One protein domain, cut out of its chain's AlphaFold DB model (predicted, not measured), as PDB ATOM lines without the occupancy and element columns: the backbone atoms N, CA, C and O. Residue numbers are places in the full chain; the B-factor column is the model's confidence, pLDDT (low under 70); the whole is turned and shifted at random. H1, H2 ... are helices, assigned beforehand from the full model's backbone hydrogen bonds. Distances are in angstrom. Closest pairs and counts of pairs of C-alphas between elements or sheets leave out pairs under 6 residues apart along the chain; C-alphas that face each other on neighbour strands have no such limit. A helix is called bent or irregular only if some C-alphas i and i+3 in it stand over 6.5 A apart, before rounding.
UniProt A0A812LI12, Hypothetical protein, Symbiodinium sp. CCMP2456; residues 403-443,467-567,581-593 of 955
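AT A GLANCE: This is residues 403 to 443, 467 to 567 and 581 to 593 of the 955 residues of the protein "Hypothetical protein" of Symbiodinium sp. CCMP2456 (UniProt A0A812LI12). A long helical hairpin of H3 and H4 makes the core; H1 crosses it near its turn, H2 and the kinked H5 pack on H4 farther along, and H6 leads away to pair side by side with H7 at one end of the length. The printed part has 155 residues with seven named helices, H1 to H7 in order along the chain, and no named strand: the class is all helix. The whole is only just loose, close to compact, with a radius of gyration of the C-alphas of 18.3 A, and only just elongated, spanning 60 by 40 by 22 A.

IN THESE COORDINATES: Find C-alpha 403 at (-24.430, -36.901, -1.854); from there H1 runs through residues 403 to 415, 18.6 A. Next come H2, residues 429 to 435, and, after a cut, H3, residues 467 to 493, the longest helix at 38.7 A. H4, residues 497 to 518, begins at C-alpha 497 at (-17.682, -20.921, -0.366) and measures 31.2 A. H5, residues 526 to 542, has a kink of 73 degrees near residue 536 and is irregular, with C-alphas 538 and 541 7.9 A apart. H6, residues 545 to 566, spans 30.7 A. H7, residues 581 to 593, ends at C-alpha 593 at (0.508, -51.479, 6.788).

HOW THE PARTS SIT: Start at H4, the hub, which touches four helices. With H3 it forms a helical hairpin at a shallow tilt of 11 degrees, opposite ways; the closest C-alphas, of Leu 488 and Ala 500, are 5.5 A apart. With residues 499 to 503 alone H4 touches H1, closest at the C-alphas of Ile 408 and Glu 499, 5.5 A, at a steep tilt of 53 degrees. With residues 509 to 517 alone it touches H2, closest at the C-alphas of Val 429 and Cys 510, 5.4 A. Residues 531 to 536 alone of H5 touch H4, about perpendicular at 79 degrees; the closest C-alphas, of Ala 512 and Cys 532, are 4.8 A apart. H6 is close to H5 but not clearly touching, with the C-alphas of Glu 540 and Trp 548 closest at 7.2 A. With residues 556 to 563 alone H6 touches H7, opposite ways at a shallow tilt of 4 degrees; the C-alphas of Ser 556 and Leu 590 are closest, 6.5 A apart. H7 and H4 are apart. Every O i to N i+4 pair is within hydrogen-bond range in H1, H2, H4, H6 and H7; in H3 it is 20 of 23 and in H5 9 of 13.

THE WHOLE: The two C-alphas farthest apart, of Gly 418 and Ala 581, are 61.5 A apart. Residues 444 to 466 are not printed, with 13.0 A between C-alphas 443 and 467, nor are residues 568 to 580, with 11.9 A between C-alphas 567 and 581. H1 to H2 is a long link. Mean pLDDT of the printed part is 73.4; it is under 70 at 59 residues: 434 to 443, 467 to 476, 522, 543 to 567 and 581 to 593.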
ATOM      1  N   GLU A 403     -23.598 -37.889  -2.560       92.25
ATOM      2  CA  GLU A 403     -24.430 -36.901  -1.854       92.25
ATOM      3  C   GLU A 403     -23.798 -35.495  -1.853       92.25
ATOM      4  O   GLU A 403     -24.499 -34.479  -1.940       92.25
ATOM      5  N   GLU A 404     -22.467 -35.421  -1.825       92.38
ATOM      6  CA  GLU A 404     -21.727 -34.164  -1.832       92.38
ATOM      7  C   GLU A 404     -21.841 -33.452  -3.185       92.38
ATOM      8  O   GLU A 404     -22.215 -32.269  -3.242       92.38
ATOM      9  N   LEU A 405     -21.613 -34.172  -4.287       93.25
ATOM     10  CA  LEU A 405     -21.804 -33.636  -5.634       93.25
ATOM     11  C   LEU A 405     -23.276 -33.332  -5.932       93.25
ATOM     12  O   LEU A 405     -23.563 -32.362  -6.640       93.25
ATOM     13  N   PHE A 406     -24.221 -34.084  -5.358       94.94
ATOM     14  CA  PHE A 406     -25.650 -33.764  -5.434       94.94
ATOM     15  C   PHE A 406     -25.979 -32.422  -4.767       94.94
ATOM     16  O   PHE A 406     -26.715 -31.603  -5.337       94.94
ATOM     17  N   ARG A 407     -25.407 -32.159  -3.585       95.25
ATOM     18  CA  ARG A 407     -25.544 -30.873  -2.884       95.25
ATOM     19  C   ARG A 407     -24.968 -29.730  -3.725       95.25
ATOM     20  O   ARG A 407     -25.653 -28.727  -3.936       95.25
ATOM     21  N   ILE A 408     -23.763 -29.908  -4.272       93.94
ATOM     22  CA  ILE A 408     -23.105 -28.924  -5.153       93.94
ATOM     23  C   ILE A 408     -23.962 -28.648  -6.397       93.94
ATOM     24  O   ILE A 408     -24.211 -27.487  -6.741       93.94
ATOM     25  N   ALA A 409     -24.470 -29.701  -7.045       92.94
ATOM     26  CA  ALA A 409     -25.336 -29.595  -8.216       92.94
ATOM     27  C   ALA A 409     -26.620 -28.816  -7.893       92.94
ATOM     28  O   ALA A 409     -27.006 -27.916  -8.641       92.94
ATOM     29  N   SER A 410     -27.252 -29.113  -6.756       92.50
ATOM     30  CA  SER A 410     -28.491 -28.466  -6.310       92.50
ATOM     31  C   SER A 410     -28.304 -26.965  -6.059       92.50
ATOM     32  O   SER A 410     -29.120 -26.152  -6.507       92.50
ATOM     33  N   VAL A 411     -27.198 -26.575  -5.418       92.31
ATOM     34  CA  VAL A 411     -26.856 -25.165  -5.153       92.31
ATOM     35  C   VAL A 411     -26.502 -24.420  -6.442       92.31
ATOM     36  O   VAL A 411     -26.943 -23.284  -6.651       92.31
ATOM     37  N   HIS A 412     -25.759 -25.057  -7.348       90.38
ATOM     38  CA  HIS A 412     -25.424 -24.463  -8.640       90.38
ATOM     39  C   HIS A 412     -26.671 -24.209  -9.499       90.38
ATOM     40  O   HIS A 412     -26.866 -23.119 -10.037       90.38
ATOM     41  N   LEU A 413     -27.571 -25.188  -9.565       89.75
ATOM     42  CA  LEU A 413     -28.808 -25.086 -10.339       89.75
ATOM     43  C   LEU A 413     -29.811 -24.085  -9.751       89.75
ATOM     44  O   LEU A 413     -30.642 -23.567 -10.497       89.75
ATOM     45  N   GLY A 414     -29.731 -23.808  -8.446       85.94
ATOM     46  CA  GLY A 414     -30.495 -22.746  -7.787       85.94
ATOM     47  C   GLY A 414     -29.944 -21.337  -8.034       85.94
ATOM     48  O   GLY A 414     -30.686 -20.366  -7.912       85.94
ATOM     49  N   THR A 415     -28.662 -21.210  -8.400       84.69
ATOM     50  CA  THR A 415     -27.992 -19.915  -8.633       84.69
ATOM     51  C   THR A 415     -27.868 -19.548 -10.112       84.69
ATOM     52  O   THR A 415     -27.845 -18.366 -10.439       84.69
ATOM     53  N   SER A 416     -27.813 -20.533 -11.015       81.19
ATOM     54  CA  SER A 416     -27.674 -20.336 -12.466       81.19
ATOM     55  C   SER A 416     -28.759 -21.102 -13.232       81.19
ATOM     56  O   SER A 416     -28.638 -22.303 -13.489       81.19
ATOM     57  N   SER A 417     -29.840 -20.417 -13.618       74.00
ATOM     58  CA  SER A 417     -30.917 -21.023 -14.407       74.00
ATOM     59  C   SER A 417     -30.428 -21.364 -15.824       74.00
ATOM     60  O   SER A 417     -30.062 -20.492 -16.603       74.00
ATOM     61  N   GLY A 418     -30.405 -22.659 -16.159       71.12
ATOM     62  CA  GLY A 418     -29.995 -23.167 -17.478       71.12
ATOM     63  C   GLY A 418     -28.581 -23.755 -17.557       71.12
ATOM     64  O   GLY A 418     -28.181 -24.203 -18.629       71.12
ATOM     65  N   ALA A 419     -27.834 -23.797 -16.453       76.19
ATOM     66  CA  ALA A 419     -26.525 -24.444 -16.425       76.19
ATOM     67  C   ALA A 419     -26.629 -25.984 -16.422       76.19
ATOM     68  O   ALA A 419     -27.564 -26.558 -15.859       76.19
ATOM     69  N   SER A 420     -25.653 -26.649 -17.048       82.38
ATOM     70  CA  SER A 420     -25.537 -28.112 -17.052       82.38
ATOM     71  C   SER A 420     -24.680 -28.593 -15.883       82.38
ATOM     72  O   SER A 420     -23.613 -28.040 -15.624       82.38
ATOM     73  N   VAL A 421     -25.130 -29.656 -15.213       89.38
ATOM     74  CA  VAL A 421     -24.402 -30.351 -14.133       89.38
ATOM     75  C   VAL A 421     -23.862 -31.714 -14.571       89.38
ATOM     76  O   VAL A 421     -23.364 -32.474 -13.750       89.38
ATOM     77  N   LYS A 422     -23.920 -32.028 -15.872       88.88
ATOM     78  CA  LYS A 422     -23.507 -33.334 -16.407       88.88
ATOM     79  C   LYS A 422     -22.037 -33.661 -16.136       88.88
ATOM     80  O   LYS A 422     -21.696 -34.815 -15.942       88.88
ATOM     81  N   CYS A 423     -21.161 -32.658 -16.089       88.31
ATOM     82  CA  CYS A 423     -19.757 -32.885 -15.744       88.31
ATOM     83  C   CYS A 423     -19.583 -33.458 -14.328       88.31
ATOM     84  O   CYS A 423     -18.669 -34.245 -14.111       88.31
ATOM     85  N   LEU A 424     -20.486 -33.137 -13.390       90.00
ATOM     86  CA  LEU A 424     -20.409 -33.617 -12.011       90.00
ATOM     87  C   LEU A 424     -20.654 -35.129 -11.917       90.00
ATOM     88  O   LEU A 424     -20.016 -35.787 -11.111       90.00
ATOM     89  N   THR A 425     -21.484 -35.724 -12.782       89.12
ATOM     90  CA  THR A 425     -21.699 -37.190 -12.786       89.12
ATOM     91  C   THR A 425     -20.463 -37.968 -13.246       89.12
ATOM     92  O   THR A 425     -20.407 -39.186 -13.102       89.12
ATOM     93  N   SER A 426     -19.482 -37.270 -13.821       85.56
ATOM     94  CA  SER A 426     -18.199 -37.823 -14.254       85.56
ATOM     95  C   SER A 426     -17.042 -37.466 -13.312       85.56
ATOM     96  O   SER A 426     -15.931 -37.905 -13.564       85.56
ATOM     97  N   LEU A 427     -17.279 -36.701 -12.236       88.56
ATOM     98  CA  LEU A 427     -16.280 -36.345 -11.215       88.56
ATOM     99  C   LEU A 427     -16.263 -37.354 -10.057       88.56
ATOM    100  O   LEU A 427     -16.319 -36.975  -8.888       88.56
ATOM    101  N   THR A 428     -16.218 -38.644 -10.370       86.06
ATOM    102  CA  THR A 428     -16.099 -39.700  -9.360       86.06
ATOM    103  C   THR A 428     -14.737 -40.364  -9.478       86.06
ATOM    104  O   THR A 428     -14.379 -40.870 -10.540       86.06
ATOM    105  N   VAL A 429     -13.975 -40.378  -8.380       83.50
ATOM    106  CA  VAL A 429     -12.613 -40.944  -8.323       83.50
ATOM    107  C   VAL A 429     -12.587 -42.375  -8.875       83.50
ATOM    108  O   VAL A 429     -11.791 -42.679  -9.760       83.50
ATOM    109  N   GLN A 430     -13.550 -43.205  -8.470       80.88
ATOM    110  CA  GLN A 430     -13.715 -44.580  -8.945       80.88
ATOM    111  C   GLN A 430     -13.836 -44.692 -10.474       80.88
ATOM    112  O   GLN A 430     -13.317 -45.634 -11.069       80.88
ATOM    113  N   LYS A 431     -14.487 -43.735 -11.144       78.62
ATOM    114  CA  LYS A 431     -14.635 -43.750 -12.605       78.62
ATOM    115  C   LYS A 431     -13.307 -43.470 -13.305       78.62
ATOM    116  O   LYS A 431     -12.983 -44.140 -14.277       78.62
ATOM    117  N   PHE A 432     -12.498 -42.557 -12.767       76.56
ATOM    118  CA  PHE A 432     -11.138 -42.316 -13.263       76.56
ATOM    119  C   PHE A 432     -10.226 -43.531 -13.064       76.56
ATOM    120  O   PHE A 432      -9.453 -43.868 -13.958       76.56
ATOM    121  N   LEU A 433     -10.353 -44.211 -11.922       74.69
ATOM    122  CA  LEU A 433      -9.562 -45.396 -11.590       74.69
ATOM    123  C   LEU A 433      -9.968 -46.644 -12.393       74.69
ATOM    124  O   LEU A 433      -9.103 -47.431 -12.769       74.69
ATOM    125  N   SER A 434     -11.262 -46.822 -12.680       68.25
ATOM    126  CA  SER A 434     -11.798 -48.009 -13.375       68.25
ATOM    127  C   SER A 434     -11.826 -47.887 -14.902       68.25
ATOM    128  O   SER A 434     -11.628 -48.883 -15.597       68.25
ATOM    129  N   GLU A 435     -12.051 -46.689 -15.450       68.81
ATOM    130  CA  GLU A 435     -12.063 -46.459 -16.905       68.81
ATOM    131  C   GLU A 435     -10.655 -46.167 -17.465       68.81
ATOM    132  O   GLU A 435     -10.427 -46.233 -18.677       68.81
ATOM    133  N   GLY A 436      -9.695 -45.873 -16.586       60.00
ATOM    134  CA  GLY A 436      -8.296 -45.654 -16.920       60.00
ATOM    135  C   GLY A 436      -7.552 -46.945 -17.272       60.00
ATOM    136  O   GLY A 436      -7.408 -47.842 -16.445       60.00
ATOM    137  N   LYS A 437      -7.002 -47.052 -18.490       57.22
ATOM    138  CA  LYS A 437      -6.080 -48.151 -18.828       57.22
ATOM    139  C   LYS A 437      -4.704 -47.890 -18.205       57.22
ATOM    140  O   LYS A 437      -3.898 -47.148 -18.759       57.22
ATOM    141  N   LEU A 438      -4.444 -48.544 -17.076       49.19
ATOM    142  CA  LEU A 438      -3.180 -48.525 -16.332       49.19
ATOM    143  C   LEU A 438      -1.930 -48.696 -17.228       49.19
ATOM    144  O   LEU A 438      -1.765 -49.723 -17.891       49.19
ATOM    145  N   GLY A 439      -1.020 -47.711 -17.214       49.34
ATOM    146  CA  GLY A 439       0.344 -47.840 -17.758       49.34
ATOM    147  C   GLY A 439       0.513 -47.775 -19.288       49.34
ATOM    148  O   GLY A 439       1.525 -48.245 -19.815       49.34
ATOM    149  N   GLN A 440      -0.432 -47.197 -20.041       49.38
ATOM    150  CA  GLN A 440      -0.346 -47.170 -21.515       49.38
ATOM    151  C   GLN A 440       0.804 -46.330 -22.107       49.38
ATOM    152  O   GLN A 440       1.152 -46.543 -23.268       49.38
ATOM    153  N   CYS A 441       1.455 -45.453 -21.338       39.94
ATOM    154  CA  CYS A 441       2.652 -44.739 -21.804       39.94
ATOM    155  C   CYS A 441       3.901 -45.638 -21.922       39.94
ATOM    156  O   CYS A 441       4.831 -45.275 -22.640       39.94
ATOM    157  N   LEU A 442       3.928 -46.816 -21.277       35.88
ATOM    158  CA  LEU A 442       5.100 -47.709 -21.262       35.88
ATOM    159  C   LEU A 442       4.859 -49.063 -21.943       35.88
ATOM    160  O   LEU A 442       5.767 -49.587 -22.586       35.88
ATOM    161  N   ASN A 443       3.631 -49.592 -21.920       39.12
ATOM    162  CA  ASN A 443       3.316 -50.890 -22.542       39.12
ATOM    163  C   ASN A 443       3.453 -50.909 -24.084       39.12
ATOM    164  O   ASN A 443       3.400 -51.974 -24.690       39.12
ATOM    165  N   SER A 467      -1.000 -43.178 -30.470       38.09
ATOM    166  CA  SER A 467      -1.436 -41.769 -30.451       38.09
ATOM    167  C   SER A 467      -2.956 -41.564 -30.461       38.09
ATOM    168  O   SER A 467      -3.432 -40.541 -29.977       38.09
ATOM    169  N   HIS A 468      -3.739 -42.525 -30.962       37.66
ATOM    170  CA  HIS A 468      -5.199 -42.386 -31.046       37.66
ATOM    171  C   HIS A 468      -5.944 -42.709 -29.738       37.66
ATOM    172  O   HIS A 468      -7.065 -42.240 -29.563       37.66
ATOM    173  N   PHE A 469      -5.340 -43.475 -28.820       37.31
ATOM    174  CA  PHE A 469      -5.971 -43.865 -27.547       37.31
ATOM    175  C   PHE A 469      -5.510 -43.004 -26.361       37.31
ATOM    176  O   PHE A 469      -6.350 -42.613 -25.552       37.31
ATOM    177  N   LEU A 470      -4.225 -42.619 -26.303       39.25
ATOM    178  CA  LEU A 470      -3.709 -41.673 -25.297       39.25
ATOM    179  C   LEU A 470      -4.437 -40.320 -25.360       39.25
ATOM    180  O   LEU A 470      -4.749 -39.733 -24.331       39.25
ATOM    181  N   GLY A 471      -4.823 -39.882 -26.563       47.59
ATOM    182  CA  GLY A 471      -5.625 -38.674 -26.742       47.59
ATOM    183  C   GLY A 471      -7.058 -38.763 -26.203       47.59
ATOM    184  O   GLY A 471      -7.696 -37.728 -26.083       47.59
ATOM    185  N   HIS A 472      -7.591 -39.949 -25.880       49.88
ATOM    186  CA  HIS A 472      -8.991 -40.098 -25.463       49.88
ATOM    187  C   HIS A 472      -9.184 -39.999 -23.940       49.88
ATOM    188  O   HIS A 472     -10.132 -39.343 -23.504       49.88
ATOM    189  N   CYS A 473      -8.285 -40.591 -23.143       50.66
ATOM    190  CA  CYS A 473      -8.305 -40.473 -21.677       50.66
ATOM    191  C   CYS A 473      -7.883 -39.068 -21.227       50.66
ATOM    192  O   CYS A 473      -8.617 -38.426 -20.479       50.66
ATOM    193  N   ASP A 474      -6.789 -38.549 -21.789       58.00
ATOM    194  CA  ASP A 474      -6.270 -37.214 -21.473       58.00
ATOM    195  C   ASP A 474      -7.290 -36.119 -21.864       58.00
ATOM    196  O   ASP A 474      -7.581 -35.184 -21.111       58.00
ATOM    197  N   HIS A 475      -7.986 -36.298 -22.998       64.25
ATOM    198  CA  HIS A 475      -9.085 -35.413 -23.391       64.25
ATOM    199  C   HIS A 475     -10.303 -35.531 -22.467       64.25
ATOM    200  O   HIS A 475     -10.917 -34.511 -22.154       64.25
ATOM    201  N   TYR A 476     -10.666 -36.727 -21.991       69.38
ATOM    202  CA  TYR A 476     -11.812 -36.916 -21.093       69.38
ATOM    203  C   TYR A 476     -11.588 -36.292 -19.706       69.38
ATOM    204  O   TYR A 476     -12.460 -35.571 -19.207       69.38
ATOM    205  N   VAL A 477     -10.402 -36.490 -19.121       71.50
ATOM    206  CA  VAL A 477     -10.009 -35.906 -17.826       71.50
ATOM    207  C   VAL A 477      -9.929 -34.390 -17.936       71.50
ATOM    208  O   VAL A 477     -10.564 -33.668 -17.157       71.50
ATOM    209  N   THR A 478      -9.211 -33.898 -18.948       76.38
ATOM    210  CA  THR A 478      -8.995 -32.465 -19.149       76.38
ATOM    211  C   THR A 478     -10.312 -31.743 -19.422       76.38
ATOM    212  O   THR A 478     -10.560 -30.676 -18.858       76.38
ATOM    213  N   THR A 479     -11.210 -32.322 -20.229       82.75
ATOM    214  CA  THR A 479     -12.514 -31.700 -20.522       82.75
ATOM    215  C   THR A 479     -13.462 -31.726 -19.327       82.75
ATOM    216  O   THR A 479     -14.086 -30.699 -19.043       82.75
ATOM    217  N   THR A 480     -13.544 -32.838 -18.592       84.31
ATOM    218  CA  THR A 480     -14.420 -32.960 -17.413       84.31
ATOM    219  C   THR A 480     -13.958 -32.037 -16.284       84.31
ATOM    220  O   THR A 480     -14.758 -31.245 -15.774       84.31
ATOM    221  N   CYS A 481     -12.659 -32.030 -15.962       86.44
ATOM    222  CA  CYS A 481     -12.097 -31.134 -14.946       86.44
ATOM    223  C   CYS A 481     -12.200 -29.655 -15.356       86.44
ATOM    224  O   CYS A 481     -12.499 -28.801 -14.520       86.44
ATOM    225  N   ALA A 482     -12.022 -29.325 -16.641       86.94
ATOM    226  CA  ALA A 482     -12.186 -27.951 -17.125       86.94
ATOM    227  C   ALA A 482     -13.643 -27.464 -17.040       86.94
ATOM    228  O   ALA A 482     -13.889 -26.298 -16.718       86.94
ATOM    229  N   GLN A 483     -14.621 -28.333 -17.312       88.19
ATOM    230  CA  GLN A 483     -16.042 -28.006 -17.141       88.19
ATOM    231  C   GLN A 483     -16.392 -27.804 -15.661       88.19
ATOM    232  O   GLN A 483     -17.055 -26.821 -15.320       88.19
ATOM    233  N   ALA A 484     -15.869 -28.659 -14.781       88.88
ATOM    234  CA  ALA A 484     -16.005 -28.524 -13.334       88.88
ATOM    235  C   ALA A 484     -15.393 -27.213 -12.808       88.88
ATOM    236  O   ALA A 484     -16.007 -26.518 -11.999       88.88
ATOM    237  N   ALA A 485     -14.231 -26.807 -13.330       90.94
ATOM    238  CA  ALA A 485     -13.570 -25.556 -12.958       90.94
ATOM    239  C   ALA A 485     -14.393 -24.304 -13.325       90.94
ATOM    240  O   ALA A 485     -14.381 -23.310 -12.595       90.94
ATOM    241  N   ARG A 486     -15.165 -24.343 -14.423       90.50
ATOM    242  CA  ARG A 486     -16.116 -23.261 -14.754       90.50
ATOM    243  C   ARG A 486     -17.251 -23.187 -13.733       90.50
ATOM    244  O   ARG A 486     -17.630 -22.098 -13.310       90.50
ATOM    245  N   LEU A 487     -17.761 -24.344 -13.313       89.50
ATOM    246  CA  LEU A 487     -18.810 -24.461 -12.300       89.50
ATOM    247  C   LEU A 487     -18.314 -23.940 -10.938       89.50
ATOM    248  O   LEU A 487     -19.003 -23.153 -10.287       89.50
ATOM    249  N   LEU A 488     -17.065 -24.255 -10.584       91.00
ATOM    250  CA  LEU A 488     -16.358 -23.706  -9.428       91.00
ATOM    251  C   LEU A 488     -16.268 -22.169  -9.469       91.00
ATOM    252  O   LEU A 488     -16.559 -21.506  -8.473       91.00
ATOM    253  N   GLY A 489     -15.923 -21.584 -10.622       90.19
ATOM    254  CA  GLY A 489     -15.902 -20.126 -10.806       90.19
ATOM    255  C   GLY A 489     -17.269 -19.471 -10.571       90.19
ATOM    256  O   GLY A 489     -17.359 -18.420  -9.925       90.19
ATOM    257  N   ASN A 490     -18.346 -20.128 -11.013       89.62
ATOM    258  CA  ASN A 490     -19.715 -19.662 -10.786       89.62
ATOM    259  C   ASN A 490     -20.096 -19.711  -9.299       89.62
ATOM    260  O   ASN A 490     -20.655 -18.742  -8.782       89.62
ATOM    261  N   LEU A 491     -19.747 -20.788  -8.587       89.44
ATOM    262  CA  LEU A 491     -19.994 -20.916  -7.144       89.44
ATOM    263  C   LEU A 491     -19.226 -19.862  -6.333       89.44
ATOM    264  O   LEU A 491     -19.806 -19.225  -5.450       89.44
ATOM    265  N   LYS A 492     -17.958 -19.602  -6.685       92.00
ATOM    266  CA  LYS A 492     -17.148 -18.536  -6.067       92.00
ATOM    267  C   LYS A 492     -17.767 -17.154  -6.292       92.00
ATOM    268  O   LYS A 492     -17.897 -16.380  -5.347       92.00
ATOM    269  N   THR A 493     -18.225 -16.870  -7.513       92.06
ATOM    270  CA  THR A 493     -18.901 -15.600  -7.849       92.06
ATOM    271  C   THR A 493     -20.217 -15.440  -7.082       92.06
ATOM    272  O   THR A 493     -20.537 -14.351  -6.605       92.06
ATOM    273  N   ALA A 494     -20.949 -16.540  -6.884       89.31
ATOM    274  CA  ALA A 494     -22.179 -16.587  -6.095       89.31
ATOM    275  C   ALA A 494     -21.950 -16.609  -4.566       89.31
ATOM    276  O   ALA A 494     -22.920 -16.738  -3.813       89.31
ATOM    277  N   LYS A 495     -20.696 -16.481  -4.096       92.25
ATOM    278  CA  LYS A 495     -20.292 -16.527  -2.675       92.25
ATOM    279  C   LYS A 495     -20.719 -17.814  -1.951       92.25
ATOM    280  O   LYS A 495     -21.057 -17.797  -0.769       92.25
ATOM    281  N   LYS A 496     -20.719 -18.939  -2.670       93.31
ATOM    282  CA  LYS A 496     -21.000 -20.286  -2.150       93.31
ATOM    283  C   LYS A 496     -19.689 -20.985  -1.797       93.31
ATOM    284  O   LYS A 496     -19.229 -21.853  -2.527       93.31
ATOM    285  N   HIS A 497     -19.041 -20.508  -0.732       91.00
ATOM    286  CA  HIS A 497     -17.682 -20.921  -0.366       91.00
ATOM    287  C   HIS A 497     -17.599 -22.409  -0.009       91.00
ATOM    288  O   HIS A 497     -16.762 -23.101  -0.567       91.00
ATOM    289  N   THR A 498     -18.528 -22.931   0.797       93.25
ATOM    290  CA  THR A 498     -18.536 -24.348   1.199       93.25
ATOM    291  C   THR A 498     -18.622 -25.294  -0.000       93.25
ATOM    292  O   THR A 498     -17.834 -26.232  -0.111       93.25
ATOM    293  N   GLU A 499     -19.549 -25.047  -0.929       94.56
ATOM    294  CA  GLU A 499     -19.717 -25.871  -2.129       94.56
ATOM    295  C   GLU A 499     -18.576 -25.673  -3.131       94.56
ATOM    296  O   GLU A 499     -18.209 -26.611  -3.836       94.56
ATOM    297  N   ALA A 500     -18.002 -24.467  -3.193       91.81
ATOM    298  CA  ALA A 500     -16.820 -24.201  -4.001       91.81
ATOM    299  C   ALA A 500     -15.595 -24.967  -3.478       91.81
ATOM    300  O   ALA A 500     -14.883 -25.569  -4.276       91.81
ATOM    301  N   ASP A 501     -15.363 -24.988  -2.168       92.69
ATOM    302  CA  ASP A 501     -14.227 -25.695  -1.569       92.69
ATOM    303  C   ASP A 501     -14.378 -27.213  -1.747       92.69
ATOM    304  O   ASP A 501     -13.446 -27.871  -2.206       92.69
ATOM    305  N   SER A 502     -15.593 -27.731  -1.528       92.38
ATOM    306  CA  SER A 502     -15.957 -29.137  -1.773       92.38
ATOM    307  C   SER A 502     -15.695 -29.545  -3.235       92.38
ATOM    308  O   SER A 502     -15.028 -30.539  -3.518       92.38
ATOM    309  N   LEU A 503     -16.158 -28.732  -4.196       93.12
ATOM    310  CA  LEU A 503     -15.938 -28.997  -5.619       93.12
ATOM    311  C   LEU A 503     -14.460 -28.868  -6.014       93.12
ATOM    312  O   LEU A 503     -13.994 -29.621  -6.865       93.12
ATOM    313  N   SER A 504     -13.724 -27.923  -5.422       94.56
ATOM    314  CA  SER A 504     -12.285 -27.766  -5.665       94.56
ATOM    315  C   SER A 504     -11.521 -29.004  -5.210       94.56
ATOM    316  O   SER A 504     -10.739 -29.542  -5.989       94.56
ATOM    317  N   HIS A 505     -11.804 -29.491  -3.999       93.25
ATOM    318  CA  HIS A 505     -11.195 -30.704  -3.472       93.25
ATOM    319  C   HIS A 505     -11.486 -31.904  -4.381       93.25
ATOM    320  O   HIS A 505     -10.559 -32.574  -4.824       93.25
ATOM    321  N   ARG A 506     -12.748 -32.097  -4.790       92.75
ATOM    322  CA  ARG A 506     -13.138 -33.193  -5.694       92.75
ATOM    323  C   ARG A 506     -12.440 -33.144  -7.057       92.75
ATOM    324  O   ARG A 506     -12.064 -34.185  -7.597       92.75
ATOM    325  N   ILE A 507     -12.254 -31.948  -7.621       92.88
ATOM    326  CA  ILE A 507     -11.484 -31.755  -8.861       92.88
ATOM    327  C   ILE A 507     -10.033 -32.208  -8.662       92.88
ATOM    328  O   ILE A 507      -9.475 -32.863  -9.542       92.88
ATOM    329  N   ASP A 508      -9.428 -31.873  -7.527       93.25
ATOM    330  CA  ASP A 508      -8.042 -32.229  -7.233       93.25
ATOM    331  C   ASP A 508      -7.879 -33.734  -6.954       93.25
ATOM    332  O   ASP A 508      -6.930 -34.326  -7.468       93.25
ATOM    333  N   GLN A 509      -8.859 -34.394  -6.319       91.88
ATOM    334  CA  GLN A 509      -8.913 -35.864  -6.231       91.88
ATOM    335  C   GLN A 509      -8.954 -36.520  -7.620       91.88
ATOM    336  O   GLN A 509      -8.193 -37.440  -7.904       91.88
ATOM    337  N   CYS A 510      -9.801 -36.029  -8.530       89.75
ATOM    338  CA  CYS A 510      -9.901 -36.596  -9.881       89.75
ATOM    339  C   CYS A 510      -8.611 -36.390 -10.693       89.75
ATOM    340  O   CYS A 510      -8.194 -37.286 -11.428       89.75
ATOM    341  N   LYS A 511      -7.944 -35.239 -10.538       90.38
ATOM    342  CA  LYS A 511      -6.623 -34.997 -11.139       90.38
ATOM    343  C   LYS A 511      -5.551 -35.908 -10.547       90.38
ATOM    344  O   LYS A 511      -4.712 -36.391 -11.298       90.38
ATOM    345  N   ALA A 512      -5.572 -36.144  -9.235       90.00
ATOM    346  CA  ALA A 512      -4.661 -37.077  -8.586       90.00
ATOM    347  C   ALA A 512      -4.867 -38.501  -9.117       90.00
ATOM    348  O   ALA A 512      -3.896 -39.129  -9.530       90.00
ATOM    349  N   ALA A 513      -6.115 -38.970  -9.207       87.00
ATOM    350  CA  ALA A 513      -6.447 -40.280  -9.770       87.00
ATOM    351  C   ALA A 513      -5.974 -40.414 -11.225       87.00
ATOM    352  O   ALA A 513      -5.317 -41.393 -11.572       87.00
ATOM    353  N   ALA A 514      -6.238 -39.404 -12.060       85.62
ATOM    354  CA  ALA A 514      -5.762 -39.382 -13.441       85.62
ATOM    355  C   ALA A 514      -4.230 -39.434 -13.517       85.62
ATOM    356  O   ALA A 514      -3.676 -40.254 -14.246       85.62
ATOM    357  N   LYS A 515      -3.538 -38.637 -12.695       86.00
ATOM    358  CA  LYS A 515      -2.072 -38.592 -12.654       86.00
ATOM    359  C   LYS A 515      -1.462 -39.944 -12.280       86.00
ATOM    360  O   LYS A 515      -0.465 -40.329 -12.884       86.00
ATOM    361  N   VAL A 516      -2.083 -40.662 -11.345       82.56
ATOM    362  CA  VAL A 516      -1.667 -42.002 -10.899       82.56
ATOM    363  C   VAL A 516      -1.957 -43.089 -11.945       82.56
ATOM    364  O   VAL A 516      -1.224 -44.067 -12.042       82.56
ATOM    365  N   VAL A 517      -3.006 -42.934 -12.753       78.06
ATOM    366  CA  VAL A 517      -3.321 -43.854 -13.862       78.06
ATOM    367  C   VAL A 517      -2.396 -43.631 -15.065       78.06
ATOM    368  O   VAL A 517      -1.988 -44.590 -15.730       78.06
ATOM    369  N   GLU A 518      -2.088 -42.368 -15.366       77.69
ATOM    370  CA  GLU A 518      -1.304 -41.946 -16.532       77.69
ATOM    371  C   GLU A 518       0.200 -42.159 -16.351       77.69
ATOM    372  O   GLU A 518       0.904 -42.454 -17.323       77.69
ATOM    373  N   ASN A 519       0.692 -42.019 -15.118       75.81
ATOM    374  CA  ASN A 519       2.107 -42.112 -14.791       75.81
ATOM    375  C   ASN A 519       2.379 -43.351 -13.948       75.81
ATOM    376  O   ASN A 519       1.618 -43.705 -13.056       75.81
ATOM    377  N   ASP A 520       3.515 -43.989 -14.197       74.00
ATOM    378  CA  ASP A 520       4.025 -44.982 -13.265       74.00
ATOM    379  C   ASP A 520       4.555 -44.241 -12.024       74.00
ATOM    380  O   ASP A 520       5.456 -43.402 -12.128       74.00
ATOM    381  N   LEU A 521       3.953 -44.538 -10.863       71.69
ATOM    382  CA  LEU A 521       4.233 -43.919  -9.558       71.69
ATOM    383  C   LEU A 521       5.731 -43.893  -9.222       71.69
ATOM    384  O   LEU A 521       6.189 -43.000  -8.513       71.69
ATOM    385  N   MET A 522       6.509 -44.838  -9.760       64.94
ATOM    386  CA  MET A 522       7.959 -44.898  -9.560       64.94
ATOM    387  C   MET A 522       8.734 -43.748 -10.220       64.94
ATOM    388  O   MET A 522       9.835 -43.430  -9.771       64.94
ATOM    389  N   TYR A 523       8.179 -43.129 -11.265       75.62
ATOM    390  CA  TYR A 523       8.803 -42.024 -12.006       75.62
ATOM    391  C   TYR A 523       8.190 -40.658 -11.688       75.62
ATOM    392  O   TYR A 523       8.648 -39.643 -12.216       75.62
ATOM    393  N   MET A 524       7.156 -40.613 -10.846       80.38
ATOM    394  CA  MET A 524       6.595 -39.357 -10.364       80.38
ATOM    395  C   MET A 524       7.568 -38.670  -9.397       80.38
ATOM    396  O   MET A 524       8.340 -39.322  -8.690       80.38
ATOM    397  N   SER A 525       7.542 -37.335  -9.375       81.38
ATOM    398  CA  SER A 525       8.302 -36.578  -8.379       81.38
ATOM    399  C   SER A 525       7.761 -36.872  -6.976       81.38
ATOM    400  O   SER A 525       6.591 -37.219  -6.818       81.38
ATOM    401  N   TYR A 526       8.607 -36.730  -5.955       74.75
ATOM    402  CA  TYR A 526       8.201 -36.950  -4.565       74.75
ATOM    403  C   TYR A 526       6.985 -36.093  -4.184       74.75
ATOM    404  O   TYR A 526       5.990 -36.623  -3.696       74.75
ATOM    405  N   ASP A 527       7.021 -34.799  -4.513       81.75
ATOM    406  CA  ASP A 527       5.931 -33.858  -4.233       81.75
ATOM    407  C   ASP A 527       4.622 -34.268  -4.915       81.75
ATOM    408  O   ASP A 527       3.544 -34.155  -4.333       81.75
ATOM    409  N   ASP A 528       4.706 -34.792  -6.138       84.62
ATOM    410  CA  ASP A 528       3.538 -35.260  -6.876       84.62
ATOM    411  C   ASP A 528       2.944 -36.534  -6.282       84.62
ATOM    412  O   ASP A 528       1.722 -36.672  -6.248       84.62
ATOM    413  N   VAL A 529       3.792 -37.454  -5.816       78.38
ATOM    414  CA  VAL A 529       3.350 -38.662  -5.114       78.38
ATOM    415  C   VAL A 529       2.690 -38.279  -3.797       78.38
ATOM    416  O   VAL A 529       1.567 -38.702  -3.562       78.38
ATOM    417  N   GLN A 530       3.320 -37.438  -2.976       80.62
ATOM    418  CA  GLN A 530       2.757 -36.996  -1.695       80.62
ATOM    419  C   GLN A 530       1.437 -36.241  -1.877       80.62
ATOM    420  O   GLN A 530       0.468 -36.481  -1.153       80.62
ATOM    421  N   TRP A 531       1.354 -35.382  -2.896       91.12
ATOM    422  CA  TRP A 531       0.107 -34.720  -3.253       91.12
ATOM    423  C   TRP A 531      -0.968 -35.734  -3.660       91.12
ATOM    424  O   TRP A 531      -2.057 -35.711  -3.089       91.12
ATOM    425  N   CYS A 532      -0.663 -36.671  -4.566       87.31
ATOM    426  CA  CYS A 532      -1.594 -37.738  -4.936       87.31
ATOM    427  C   CYS A 532      -2.030 -38.563  -3.719       87.31
ATOM    428  O   CYS A 532      -3.226 -38.825  -3.589       87.31
ATOM    429  N   ILE A 533      -1.094 -38.881  -2.814       81.00
ATOM    430  CA  ILE A 533      -1.341 -39.598  -1.562       81.00
ATOM    431  C   ILE A 533      -2.362 -38.881  -0.700       81.00
ATOM    432  O   ILE A 533      -3.407 -39.442  -0.375       81.00
ATOM    433  N   SER A 534      -2.098 -37.612  -0.405       86.38
ATOM    434  CA  SER A 534      -3.000 -36.795   0.405       86.38
ATOM    435  C   SER A 534      -4.385 -36.617  -0.227       86.38
ATOM    436  O   SER A 534      -5.370 -36.480   0.490       86.38
ATOM    437  N   MET A 535      -4.482 -36.621  -1.562       92.50
ATOM    438  CA  MET A 535      -5.750 -36.411  -2.262       92.50
ATOM    439  C   MET A 535      -6.602 -37.681  -2.375       92.50
ATOM    440  O   MET A 535      -7.825 -37.562  -2.410       92.50
ATOM    441  N   LEU A 536      -6.009 -38.879  -2.438       89.19
ATOM    442  CA  LEU A 536      -6.769 -40.134  -2.595       89.19
ATOM    443  C   LEU A 536      -6.810 -40.993  -1.330       89.19
ATOM    444  O   LEU A 536      -7.261 -42.130  -1.405       89.19
ATOM    445  N   GLN A 537      -6.382 -40.471  -0.179       84.12
ATOM    446  CA  GLN A 537      -6.414 -41.203   1.090       84.12
ATOM    447  C   GLN A 537      -7.820 -41.741   1.426       84.12
ATOM    448  O   GLN A 537      -7.955 -42.882   1.849       84.12
ATOM    449  N   ASP A 538      -8.871 -40.965   1.148       81.31
ATOM    450  CA  ASP A 538     -10.268 -41.377   1.378       81.31
ATOM    451  C   ASP A 538     -10.818 -42.335   0.303       81.31
ATOM    452  O   ASP A 538     -11.948 -42.805   0.406       81.31
ATOM    453  N   ALA A 539     -10.040 -42.600  -0.748       80.19
ATOM    454  CA  ALA A 539     -10.374 -43.492  -1.857       80.19
ATOM    455  C   ALA A 539      -9.345 -44.629  -2.000       80.19
ATOM    456  O   ALA A 539      -9.222 -45.220  -3.073       80.19
ATOM    457  N   GLU A 540      -8.582 -44.920  -0.939       77.31
ATOM    458  CA  GLU A 540      -7.532 -45.943  -0.949       77.31
ATOM    459  C   GLU A 540      -8.100 -47.331  -1.284       77.31
ATOM    460  O   GLU A 540      -7.516 -48.059  -2.090       77.31
ATOM    461  N   ASP A 541      -9.280 -47.650  -0.746       72.81
ATOM    462  CA  ASP A 541      -9.971 -48.923  -0.975       72.81
ATOM    463  C   ASP A 541     -10.445 -49.106  -2.427       72.81
ATOM    464  O   ASP A 541     -10.646 -50.237  -2.874       72.81
ATOM    465  N   ASP A 542     -10.587 -48.004  -3.172       72.00
ATOM    466  CA  ASP A 542     -11.014 -47.989  -4.573       72.00
ATOM    467  C   ASP A 542      -9.831 -48.048  -5.559       72.00
ATOM    468  O   ASP A 542     -10.035 -48.116  -6.779       72.00
ATOM    469  N   LEU A 543      -8.584 -47.995  -5.069       68.69
ATOM    470  CA  LEU A 543      -7.397 -48.043  -5.920       68.69
ATOM    471  C   LEU A 543      -7.254 -49.425  -6.578       68.69
ATOM    472  O   LEU A 543      -7.305 -50.452  -5.899       68.69
ATOM    473  N   PRO A 544      -6.978 -49.497  -7.895       67.38
ATOM    474  CA  PRO A 544      -6.639 -50.759  -8.535       67.38
ATOM    475  C   PRO A 544      -5.435 -51.402  -7.843       67.38
ATOM    476  O   PRO A 544      -4.461 -50.711  -7.548       67.38
ATOM    477  N   LEU A 545      -5.450 -52.725  -7.656       52.34
ATOM    478  CA  LEU A 545      -4.425 -53.454  -6.893       52.34
ATOM    479  C   LEU A 545      -2.987 -53.098  -7.310       52.34
ATOM    480  O   LEU A 545      -2.107 -52.926  -6.468       52.34
ATOM    481  N   LYS A 546      -2.743 -52.919  -8.613       55.16
ATOM    482  CA  LYS A 546      -1.443 -52.491  -9.150       55.16
ATOM    483  C   LYS A 546      -1.029 -51.093  -8.671       55.16
ATOM    484  O   LYS A 546       0.113 -50.899  -8.267       55.16
ATOM    485  N   VAL A 547      -1.957 -50.136  -8.674       62.19
ATOM    486  CA  VAL A 547      -1.738 -48.775  -8.160       62.19
ATOM    487  C   VAL A 547      -1.530 -48.808  -6.658       62.19
ATOM    488  O   VAL A 547      -0.525 -48.296  -6.180       62.19
ATOM    489  N   TRP A 548      -2.444 -49.447  -5.928       62.31
ATOM    490  CA  TRP A 548      -2.392 -49.553  -4.470       62.31
ATOM    491  C   TRP A 548      -1.067 -50.150  -3.997       62.31
ATOM    492  O   TRP A 548      -0.445 -49.714  -3.032       62.31
ATOM    493  N   SER A 549      -0.564 -51.126  -4.736       51.81
ATOM    494  CA  SER A 549       0.668 -51.800  -4.381       51.81
ATOM    495  C   SER A 549       1.924 -51.000  -4.771       51.81
ATOM    496  O   SER A 549       2.947 -51.083  -4.083       51.81
ATOM    497  N   GLN A 550       1.900 -50.218  -5.858       61.00
ATOM    498  CA  GLN A 550       2.962 -49.247  -6.172       61.00
ATOM    499  C   GLN A 550       2.978 -48.103  -5.149       61.00
ATOM    500  O   GLN A 550       4.039 -47.709  -4.671       61.00
ATOM    501  N   TRP A 551       1.793 -47.637  -4.770       67.69
ATOM    502  CA  TRP A 551       1.548 -46.632  -3.748       67.69
ATOM    503  C   TRP A 551       2.072 -47.073  -2.389       67.69
ATOM    504  O   TRP A 551       2.849 -46.356  -1.771       67.69
ATOM    505  N   THR A 552       1.730 -48.287  -1.959       56.88
ATOM    506  CA  THR A 552       2.208 -48.864  -0.700       56.88
ATOM    507  C   THR A 552       3.723 -49.014  -0.713       56.88
ATOM    508  O   THR A 552       4.375 -48.653   0.263       56.88
ATOM    509  N   ALA A 553       4.311 -49.486  -1.819       55.75
ATOM    510  CA  ALA A 553       5.762 -49.604  -1.943       55.75
ATOM    511  C   ALA A 553       6.460 -48.241  -1.851       55.75
ATOM    512  O   ALA A 553       7.473 -48.115  -1.161       55.75
ATOM    513  N   ARG A 554       5.908 -47.217  -2.512       64.44
ATOM    514  CA  ARG A 554       6.481 -45.875  -2.511       64.44
ATOM    515  C   ARG A 554       6.287 -45.167  -1.172       64.44
ATOM    516  O   ARG A 554       7.266 -44.711  -0.605       64.44
ATOM    517  N   SER A 555       5.078 -45.185  -0.614       62.06
ATOM    518  CA  SER A 555       4.771 -44.655   0.720       62.06
ATOM    519  C   SER A 555       5.592 -45.345   1.811       62.06
ATOM    520  O   SER A 555       6.041 -44.691   2.747       62.06
ATOM    521  N   SER A 556       5.849 -46.650   1.669       56.62
ATOM    522  CA  SER A 556       6.735 -47.394   2.565       56.62
ATOM    523  C   SER A 556       8.184 -46.939   2.433       56.62
ATOM    524  O   SER A 556       8.833 -46.704   3.444       56.62
ATOM    525  N   ALA A 557       8.690 -46.789   1.205       55.78
ATOM    526  CA  ALA A 557      10.042 -46.293   0.956       55.78
ATOM    527  C   ALA A 557      10.233 -44.852   1.453       55.78
ATOM    528  O   ALA A 557      11.291 -44.525   1.989       55.78
ATOM    529  N   ASP A 558       9.206 -44.016   1.309       61.69
ATOM    530  CA  ASP A 558       9.192 -42.620   1.735       61.69
ATOM    531  C   ASP A 558       9.082 -42.516   3.268       61.69
ATOM    532  O   ASP A 558       9.930 -41.891   3.884       61.69
ATOM    533  N   SER A 559       8.165 -43.255   3.912       57.19
ATOM    534  CA  SER A 559       8.062 -43.316   5.387       57.19
ATOM    535  C   SER A 559       9.349 -43.842   6.031       57.19
ATOM    536  O   SER A 559       9.746 -43.388   7.098       57.19
ATOM    537  N   LEU A 560      10.011 -44.805   5.381       50.97
ATOM    538  CA  LEU A 560      11.313 -45.304   5.819       50.97
ATOM    539  C   LEU A 560      12.410 -44.252   5.610       50.97
ATOM    540  O   LEU A 560      13.321 -44.168   6.417       50.97
ATOM    541  N   THR A 561      12.318 -43.447   4.548       56.81
ATOM    542  CA  THR A 561      13.240 -42.329   4.302       56.81
ATOM    543  C   THR A 561      13.089 -41.256   5.372       56.81
ATOM    544  O   THR A 561      14.102 -40.856   5.927       56.81
ATOM    545  N   ASP A 562      11.858 -40.859   5.697       58.69
ATOM    546  CA  ASP A 562      11.556 -39.831   6.698       58.69
ATOM    547  C   ASP A 562      11.975 -40.270   8.110       58.69
ATOM    548  O   ASP A 562      12.620 -39.514   8.829       58.69
ATOM    549  N   LEU A 563      11.714 -41.530   8.485       53.25
ATOM    550  CA  LEU A 563      12.183 -42.097   9.760       53.25
ATOM    551  C   LEU A 563      13.715 -42.109   9.884       53.25
ATOM    552  O   LEU A 563      14.242 -42.012  10.991       53.25
ATOM    553  N   LEU A 564      14.427 -42.257   8.764       48.53
ATOM    554  CA  LEU A 564      15.889 -42.287   8.737       48.53
ATOM    555  C   LEU A 564      16.493 -40.874   8.706       48.53
ATOM    556  O   LEU A 564      17.495 -40.640   9.375       48.53
ATOM    557  N   THR A 565      15.877 -39.917   8.004       57.44
ATOM    558  CA  THR A 565      16.354 -38.522   7.931       57.44
ATOM    559  C   THR A 565      15.998 -37.700   9.169       57.44
ATOM    560  O   THR A 565      16.793 -36.856   9.585       57.44
ATOM    561  N   GLU A 566      14.853 -37.948   9.813       56.41
ATOM    562  CA  GLU A 566      14.517 -37.329  11.105       56.41
ATOM    563  C   GLU A 566      15.440 -37.822  12.235       56.41
ATOM    564  O   GLU A 566      15.714 -37.074  13.177       56.41
ATOM    565  N   GLY A 567      15.989 -39.037  12.107       50.97
ATOM    566  CA  GLY A 567      16.984 -39.597  13.024       50.97
ATOM    567  C   GLY A 567      18.366 -38.931  12.954       50.97
ATOM    568  O   GLY A 567      19.101 -38.969  13.938       50.97
ATOM    569  N   ALA A 581      13.502 -47.818  19.623       50.22
ATOM    570  CA  ALA A 581      12.067 -47.990  19.834       50.22
ATOM    571  C   ALA A 581      11.223 -47.267  18.770       50.22
ATOM    572  O   ALA A 581      10.277 -47.861  18.263       50.22
ATOM    573  N   ALA A 582      11.580 -46.034  18.387       49.34
ATOM    574  CA  ALA A 582      10.885 -45.278  17.341       49.34
ATOM    575  C   ALA A 582      11.094 -45.890  15.946       49.34
ATOM    576  O   ALA A 582      10.145 -46.008  15.171       49.34
ATOM    577  N   CYS A 583      12.310 -46.358  15.645       46.69
ATOM    578  CA  CYS A 583      12.602 -47.082  14.410       46.69
ATOM    579  C   CYS A 583      11.854 -48.425  14.372       46.69
ATOM    580  O   CYS A 583      11.211 -48.743  13.375       46.69
ATOM    581  N   MET A 584      11.829 -49.174  15.479       47.31
ATOM    582  CA  MET A 584      11.068 -50.422  15.597       47.31
ATOM    583  C   MET A 584       9.555 -50.201  15.567       47.31
ATOM    584  O   MET A 584       8.844 -51.026  14.999       47.31
ATOM    585  N   GLU A 585       9.035 -49.105  16.116       49.69
ATOM    586  CA  GLU A 585       7.621 -48.729  16.016       49.69
ATOM    587  C   GLU A 585       7.262 -48.309  14.585       49.69
ATOM    588  O   GLU A 585       6.230 -48.735  14.065       49.69
ATOM    589  N   GLY A 586       8.156 -47.586  13.903       47.00
ATOM    590  CA  GLY A 586       8.061 -47.247  12.485       47.00
ATOM    591  C   GLY A 586       8.074 -48.480  11.581       47.00
ATOM    592  O   GLY A 586       7.181 -48.644  10.752       47.00
ATOM    593  N   VAL A 587       9.004 -49.413  11.803       43.78
ATOM    594  CA  VAL A 587       9.077 -50.710  11.109       43.78
ATOM    595  C   VAL A 587       7.877 -51.589  11.458       43.78
ATOM    596  O   VAL A 587       7.321 -52.231  10.576       43.78
ATOM    597  N   THR A 588       7.397 -51.590  12.701       44.75
ATOM    598  CA  THR A 588       6.192 -52.340  13.104       44.75
ATOM    599  C   THR A 588       4.927 -51.741  12.489       44.75
ATOM    600  O   THR A 588       4.024 -52.479  12.104       44.75
ATOM    601  N   SER A 589       4.848 -50.415  12.360       46.25
ATOM    602  CA  SER A 589       3.779 -49.700  11.653       46.25
ATOM    603  C   SER A 589       3.821 -49.994  10.153       46.25
ATOM    604  O   SER A 589       2.795 -50.330   9.565       46.25
ATOM    605  N   LEU A 590       5.017 -49.997   9.554       42.28
ATOM    606  CA  LEU A 590       5.264 -50.413   8.173       42.28
ATOM    607  C   LEU A 590       4.837 -51.868   7.954       42.28
ATOM    608  O   LEU A 590       4.096 -52.158   7.029       42.28
ATOM    609  N   VAL A 591       5.230 -52.777   8.850       41.62
ATOM    610  CA  VAL A 591       4.854 -54.197   8.831       41.62
ATOM    611  C   VAL A 591       3.362 -54.384   9.090       41.62
ATOM    612  O   VAL A 591       2.796 -55.330   8.561       41.62
ATOM    613  N   LYS A 592       2.689 -53.505   9.842       45.47
ATOM    614  CA  LYS A 592       1.223 -53.509  10.010       45.47
ATOM    615  C   LYS A 592       0.483 -52.973   8.782       45.47
ATOM    616  O   LYS A 592      -0.577 -53.497   8.471       45.47
ATOM    617  N   ARG A 593       1.036 -51.981   8.074       43.78
ATOM    618  CA  ARG A 593       0.508 -51.479   6.788       43.78
ATOM    619  C   ARG A 593       0.762 -52.458   5.638       43.78
ATOM    620  O   ARG A 593      -0.080 -52.616   4.769       43.78
TER     621      ARG A 593